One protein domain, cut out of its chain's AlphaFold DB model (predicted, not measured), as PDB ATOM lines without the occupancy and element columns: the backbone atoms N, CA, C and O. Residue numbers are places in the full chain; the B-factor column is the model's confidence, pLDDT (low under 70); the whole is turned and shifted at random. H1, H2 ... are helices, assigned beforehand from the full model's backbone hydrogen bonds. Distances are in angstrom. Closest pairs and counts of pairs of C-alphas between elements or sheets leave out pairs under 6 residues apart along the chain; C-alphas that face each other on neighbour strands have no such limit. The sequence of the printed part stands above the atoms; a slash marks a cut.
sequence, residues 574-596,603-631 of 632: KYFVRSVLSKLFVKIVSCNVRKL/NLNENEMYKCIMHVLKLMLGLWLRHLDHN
ATOM      1  N   LYS A 574     122.425 117.713 142.758       62.56
ATOM      2  CA  LYS A 574     122.303 118.889 143.653       62.56
ATOM      3  C   LYS A 574     120.954 118.988 144.401       62.56
ATOM      4  O   LYS A 574     120.638 120.002 145.017       62.56
ATOM      5  N   TYR A 575     120.149 117.932 144.334       68.94
ATOM      6  CA  TYR A 575     118.813 117.804 144.893       68.94
ATOM      7  C   TYR A 575     118.672 116.623 145.859       68.94
ATOM      8  O   TYR A 575     117.614 116.525 146.470       68.94
ATOM      9  N   PHE A 576     119.678 115.751 146.045       75.69
ATOM     10  CA  PHE A 576     119.547 114.559 146.903       75.69
ATOM     11  C   PHE A 576     119.108 114.917 148.331       75.69
ATOM     12  O   PHE A 576     118.028 114.517 148.763       75.69
ATOM     13  N   VAL A 577     119.877 115.770 149.020       76.06
ATOM     14  CA  VAL A 577     119.562 116.232 150.385       76.06
ATOM     15  C   VAL A 577     118.184 116.900 150.442       76.06
ATOM     16  O   VAL A 577     117.392 116.595 151.327       76.06
ATOM     17  N   ARG A 578     117.848 117.753 149.462       78.31
ATOM     18  CA  ARG A 578     116.535 118.421 149.375       78.31
ATOM     19  C   ARG A 578     115.389 117.422 149.173       78.31
ATOM     20  O   ARG A 578     114.362 117.556 149.823       78.31
ATOM     21  N   SER A 579     115.569 116.418 148.320       80.25
ATOM     22  CA  SER A 579     114.583 115.375 148.016       80.25
ATOM     23  C   SER A 579     114.351 114.458 149.218       80.25
ATOM     24  O   SER A 579     113.204 114.228 149.598       80.25
ATOM     25  N   VAL A 580     115.420 114.010 149.885       80.00
ATOM     26  CA  VAL A 580     115.339 113.202 151.112       80.00
ATOM     27  C   VAL A 580     114.690 113.997 152.250       80.00
ATOM     28  O   VAL A 580     113.769 113.485 152.885       80.00
ATOM     29  N   LEU A 581     115.080 115.262 152.461       79.56
ATOM     30  CA  LEU A 581     114.430 116.166 153.421       79.56
ATOM     31  C   LEU A 581     112.934 116.327 153.130       79.56
ATOM     32  O   LEU A 581     112.121 116.181 154.040       79.56
ATOM     33  N   SER A 582     112.554 116.597 151.877       81.06
ATOM     34  CA  SER A 582     111.151 116.764 151.485       81.06
ATOM     35  C   SER A 582     110.344 115.477 151.660       81.06
ATOM     36  O   SER A 582     109.266 115.524 152.247       81.06
ATOM     37  N   LYS A 583     110.865 114.318 151.230       84.31
ATOM     38  CA  LYS A 583     110.207 113.014 151.413       84.31
ATOM     39  C   LYS A 583     110.045 112.660 152.895       84.31
ATOM     40  O   LYS A 583     108.975 112.199 153.290       84.31
ATOM     41  N   LEU A 584     111.060 112.915 153.725       83.19
ATOM     42  CA  LEU A 584     110.989 112.684 155.170       83.19
ATOM     43  C   LEU A 584     109.985 113.627 155.846       83.19
ATOM     44  O   LEU A 584     109.168 113.174 156.643       83.19
ATOM     45  N   PHE A 585     110.004 114.919 155.506       81.12
ATOM     46  CA  PHE A 585     109.071 115.908 156.049       81.12
ATOM     47  C   PHE A 585     107.620 115.577 155.683       81.12
ATOM     48  O   PHE A 585     106.761 115.566 156.562       81.12
ATOM     49  N   VAL A 586     107.352 115.228 154.418       83.56
ATOM     50  CA  VAL A 586     106.024 114.778 153.976       83.56
ATOM     51  C   VAL A 586     105.601 113.517 154.732       83.56
ATOM     52  O   VAL A 586     104.507 113.514 155.284       83.56
ATOM     53  N   LYS A 587     106.466 112.496 154.875       81.88
ATOM     54  CA  LYS A 587     106.148 111.313 155.701       81.88
ATOM     55  C   LYS A 587     105.803 111.697 157.149       81.88
ATOM     56  O   LYS A 587     104.757 111.280 157.637       81.88
ATOM     57  N   ILE A 588     106.607 112.531 157.818       80.75
ATOM     58  CA  ILE A 588     106.357 112.976 159.206       80.75
ATOM     59  C   ILE A 588     105.006 113.702 159.334       80.75
ATOM     60  O   ILE A 588     104.251 113.430 160.269       80.75
ATOM     61  N   VAL A 589     104.671 114.596 158.398       77.44
ATOM     62  CA  VAL A 589     103.398 115.337 158.410       77.44
ATOM     63  C   VAL A 589     102.209 114.417 158.098       77.44
ATOM     64  O   VAL A 589     101.201 114.470 158.801       77.44
ATOM     65  N   SER A 590     102.324 113.525 157.110       79.69
ATOM     66  CA  SER A 590     101.266 112.575 156.737       79.69
ATOM     67  C   SER A 590     100.993 111.515 157.813       79.69
ATOM     68  O   SER A 590      99.834 111.145 158.015       79.69
ATOM     69  N   CYS A 591     102.010 111.072 158.563       69.75
ATOM     70  CA  CYS A 591     101.831 110.163 159.704       69.75
ATOM     71  C   CYS A 591     100.914 110.744 160.796       69.75
ATOM     72  O   CYS A 591     100.215 109.990 161.468       69.75
ATOM     73  N   ASN A 592     100.850 112.072 160.936       60.84
ATOM     74  CA  ASN A 592      99.963 112.734 161.899       60.84
ATOM     75  C   ASN A 592      98.469 112.663 161.498       60.84
ATOM     76  O   ASN A 592      97.591 112.886 162.330       60.84
ATOM     77  N   VAL A 593      98.170 112.340 160.231       59.72
ATOM     78  CA  VAL A 593      96.799 112.221 159.698       59.72
ATOM     79  C   VAL A 593      96.265 110.788 159.837       59.72
ATOM     80  O   VAL A 593      95.102 110.591 160.189       59.72
ATOM     81  N   ARG A 594      97.104 109.764 159.617       55.94
ATOM     82  CA  ARG A 594      96.710 108.344 159.718       55.94
ATOM     83  C   ARG A 594      96.957 107.779 161.126       55.94
ATOM     84  O   ARG A 594      97.865 106.984 161.342       55.94
ATOM     85  N   LYS A 595      96.088 108.125 162.084       55.78
ATOM     86  CA  LYS A 595      96.111 107.589 163.468       55.78
ATOM     87  C   LYS A 595      95.725 106.100 163.619       55.78
ATOM     88  O   LYS A 595      95.667 105.615 164.742       55.78
ATOM     89  N   LEU A 596      95.428 105.386 162.531       43.81
ATOM     90  CA  LEU A 596      94.676 104.120 162.556       43.81
ATOM     91  C   LEU A 596      95.505 102.823 162.577       43.81
ATOM     92  O   LEU A 596      94.905 101.753 162.608       43.81
ATOM     93  N   ASN A 603     104.094 101.137 173.606       63.19
ATOM     94  CA  ASN A 603     103.823 102.129 174.663       63.19
ATOM     95  C   ASN A 603     104.725 103.394 174.643       63.19
ATOM     96  O   ASN A 603     105.048 103.958 175.691       63.19
ATOM     97  N   LEU A 604     105.126 103.874 173.463       71.00
ATOM     98  CA  LEU A 604     105.807 105.160 173.301       71.00
ATOM     99  C   LEU A 604     104.856 106.309 173.661       71.00
ATOM    100  O   LEU A 604     103.894 106.607 172.957       71.00
ATOM    101  N   ASN A 605     105.157 106.981 174.769       84.75
ATOM    102  CA  ASN A 605     104.441 108.165 175.235       84.75
ATOM    103  C   ASN A 605     104.415 109.235 174.127       84.75
ATOM    104  O   ASN A 605     105.445 109.489 173.499       84.75
ATOM    105  N   GLU A 606     103.289 109.934 173.922       82.62
ATOM    106  CA  GLU A 606     103.201 111.031 172.938       82.62
ATOM    107  C   GLU A 606     104.348 112.045 173.119       82.62
ATOM    108  O   GLU A 606     104.950 112.506 172.152       82.62
ATOM    109  N   ASN A 607     104.729 112.333 174.370       84.06
ATOM    110  CA  ASN A 607     105.840 113.229 174.708       84.06
ATOM    111  C   ASN A 607     107.219 112.699 174.281       84.06
ATOM    112  O   ASN A 607     108.162 113.478 174.174       84.06
ATOM    113  N   GLU A 608     107.373 111.394 174.088       85.31
ATOM    114  CA  GLU A 608     108.608 110.756 173.625       85.31
ATOM    115  C   GLU A 608     108.634 110.680 172.103       85.31
ATOM    116  O   GLU A 608     109.637 111.075 171.513       85.31
ATOM    117  N   MET A 609     107.502 110.374 171.461       85.75
ATOM    118  CA  MET A 609     107.337 110.550 170.014       85.75
ATOM    119  C   MET A 609     107.646 111.997 169.585       85.75
ATOM    120  O   MET A 609     108.452 112.213 168.678       85.75
ATOM    121  N   TYR A 610     107.096 113.007 170.275       87.06
ATOM    122  CA  TYR A 610     107.410 114.414 169.995       87.06
ATOM    123  C   TYR A 610     108.889 114.757 170.234       87.06
ATOM    124  O   TYR A 610     109.453 115.533 169.462       87.06
ATOM    125  N   LYS A 611     109.560 114.170 171.240       87.06
ATOM    126  CA  LYS A 611     111.020 114.333 171.413       87.06
ATOM    127  C   LYS A 611     111.787 113.726 170.239       87.06
ATOM    128  O   LYS A 611     112.649 114.408 169.695       87.06
ATOM    129  N   CYS A 612     111.465 112.502 169.820       86.62
ATOM    130  CA  CYS A 612     112.101 111.839 168.680       86.62
ATOM    131  C   CYS A 612     111.946 112.664 167.394       86.62
ATOM    132  O   CYS A 612     112.949 112.974 166.750       86.62
ATOM    133  N   ILE A 613     110.730 113.125 167.077       87.69
ATOM    134  CA  ILE A 613     110.469 114.006 165.925       87.69
ATOM    135  C   ILE A 613     111.285 115.304 166.036       87.69
ATOM    136  O   ILE A 613     111.968 115.688 165.088       87.69
ATOM    137  N   MET A 614     111.301 115.957 167.203       90.44
ATOM    138  CA  MET A 614     112.093 117.177 167.414       90.44
ATOM    139  C   MET A 614     113.609 116.946 167.347       90.44
ATOM    140  O   MET A 614     114.341 117.862 166.975       90.44
ATOM    141  N   HIS A 615     114.108 115.756 167.687       91.06
ATOM    142  CA  HIS A 615     115.522 115.399 167.545       91.06
ATOM    143  C   HIS A 615     115.893 115.166 166.073       91.06
ATOM    144  O   HIS A 615     116.908 115.696 165.623       91.06
ATOM    145  N   VAL A 616     115.042 114.480 165.302       88.94
ATOM    146  CA  VAL A 616     115.206 114.320 163.845       88.94
ATOM    147  C   VAL A 616     115.172 115.677 163.133       88.94
ATOM    148  O   VAL A 616     116.050 115.966 162.322       88.94
ATOM    149  N   LEU A 617     114.225 116.557 163.479       88.75
ATOM    150  CA  LEU A 617     114.144 117.908 162.910       88.75
ATOM    151  C   LEU A 617     115.367 118.771 163.266       88.75
ATOM    152  O   LEU A 617     115.873 119.487 162.404       88.75
ATOM    153  N   LYS A 618     115.891 118.678 164.498       91.94
ATOM    154  CA  LYS A 618     117.145 119.350 164.893       91.94
ATOM    155  C   LYS A 618     118.354 118.837 164.111       91.94
ATOM    156  O   LYS A 618     119.162 119.651 163.672       91.94
ATOM    157  N   LEU A 619     118.474 117.520 163.925       91.69
ATOM    158  CA  LEU A 619     119.552 116.915 163.138       91.69
ATOM    159  C   LEU A 619     119.503 117.405 161.684       91.69
ATOM    160  O   LEU A 619     120.508 117.881 161.160       91.69
ATOM    161  N   MET A 620     118.321 117.365 161.067       86.06
ATOM    162  CA  MET A 620     118.118 117.827 159.693       86.06
ATOM    163  C   MET A 620     118.387 119.327 159.517       86.06
ATOM    164  O   MET A 620     119.044 119.717 158.551       86.06
ATOM    165  N   LEU A 621     117.962 120.168 160.466       89.31
ATOM    166  CA  LEU A 621     118.281 121.598 160.450       89.31
ATOM    167  C   LEU A 621     119.788 121.850 160.622       89.31
ATOM    168  O   LEU A 621     120.342 122.695 159.928       89.31
ATOM    169  N   GLY A 622     120.467 121.101 161.497       92.38
ATOM    170  CA  GLY A 622     121.917 121.203 161.693       92.38
ATOM    171  C   GLY A 622     122.725 120.799 160.454       92.38
ATOM    172  O   GLY A 622     123.687 121.479 160.101       92.38
ATOM    173  N   LEU A 623     122.306 119.738 159.755       86.44
ATOM    174  CA  LEU A 623     122.896 119.327 158.475       86.44
ATOM    175  C   LEU A 623     122.677 120.384 157.382       86.44
ATOM    176  O   LEU A 623     123.610 120.701 156.646       86.44
ATOM    177  N   TRP A 624     121.479 120.972 157.307       87.75
ATOM    178  CA  TRP A 624     121.168 122.039 156.352       87.75
ATOM    179  C   TRP A 624     121.961 123.325 156.624       87.75
ATOM    180  O   TRP A 624     122.528 123.894 155.695       87.75
ATOM    181  N   LEU A 625     122.077 123.747 157.888       87.75
ATOM    182  CA  LEU A 625     122.879 124.914 158.270       87.75
ATOM    183  C   LEU A 625     124.368 124.707 157.966       87.75
ATOM    184  O   LEU A 625     124.977 125.586 157.366       87.75
ATOM    185  N   ARG A 626     124.944 123.534 158.272       85.31
ATOM    186  CA  ARG A 626     126.331 123.206 157.882       85.31
ATOM    187  C   ARG A 626     126.518 123.191 156.359       85.31
ATOM    188  O   ARG A 626     127.568 123.590 155.870       85.31
ATOM    189  N   HIS A 627     125.518 122.753 155.598       83.31
ATOM    190  CA  HIS A 627     125.569 122.820 154.137       83.31
ATOM    191  C   HIS A 627     125.500 124.266 153.612       83.31
ATOM    192  O   HIS A 627     126.143 124.558 152.612       83.31
ATOM    193  N   LEU A 628     124.786 125.186 154.271       80.88
ATOM    194  CA  LEU A 628     124.836 126.617 153.927       80.88
ATOM    195  C   LEU A 628     126.175 127.272 154.296       80.88
ATOM    196  O   LEU A 628     126.653 128.122 153.550       80.88
ATOM    197  N   ASP A 629     126.767 126.878 155.422       85.19
ATOM    198  CA  ASP A 629     128.064 127.363 155.920       85.19
ATOM    199  C   ASP A 629     129.220 126.992 154.967       85.19
ATOM    200  O   ASP A 629     130.130 127.780 154.746       85.19
ATOM    201  N   HIS A 630     129.140 125.827 154.310       80.12
ATOM    202  CA  HIS A 630     130.087 125.398 153.270       80.12
ATOM    203  C   HIS A 630     129.795 125.936 151.848       80.12
ATOM    204  O   HIS A 630     130.466 125.527 150.903       80.12
ATOM    205  N   ASN A 631     128.783 126.793 151.665       71.81
ATOM    206  CA  ASN A 631     128.372 127.335 150.356       71.81
ATOM    207  C   ASN A 631     128.446 128.877 150.272       71.81
ATOM    208  O   ASN A 631     127.964 129.451 149.289       71.81
TER     209      ASN A 631
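What this domain is: This is residues 574 to 596 and 603 to 631 of the 632 residues of the protein "SFRICE_010440" of Spodoptera frugiperda (UniProt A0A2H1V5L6). Two helices, H1 and then the longer H2, lie side by side and run opposite ways as a loose, rod-shaped pair, without the turn that would join them. At the cut end, residues 589 to 596 and 603 to 612 stand free. The printed part has 52 residues, two named helices and no named strand, and its class is all helix. It is loose, with a radius of gyration of the C-alphas of 13.4 A, and spans 42 by 18 by 11 A.

How they stand to each other: H1, residues 576 to 591, and H2, residues 606 to 629, are close but not clearly touching, with 2 pairs of C-alphas within 8 A. Their closest C-alphas, those of Leu 581 and Met 620, are 7.5 A apart. Their lines stand at a shallow tilt of 18 degrees, opposite ways. In H1 and H2 every O i to N i+4 pair is within hydrogen-bond range.

Where its parts are: H1 begins at C-alpha 576 (119.547, 114.559, 146.903) and is 22.3 A long from first to last C-alpha. H2 measures 34.3 A likewise and ends at C-alpha 629 (128.064, 127.363, 155.920).

The domain as a whole: The C-alphas farthest apart, those of Asn 603 and Asn 631, are 42.8 A apart. Residues 597 to 602 are not printed, and C-alphas 596 and 603 stand 15.3 A apart across the cut. Model confidence is under 70 at residues 574 to 575, 591 to 596 and 603.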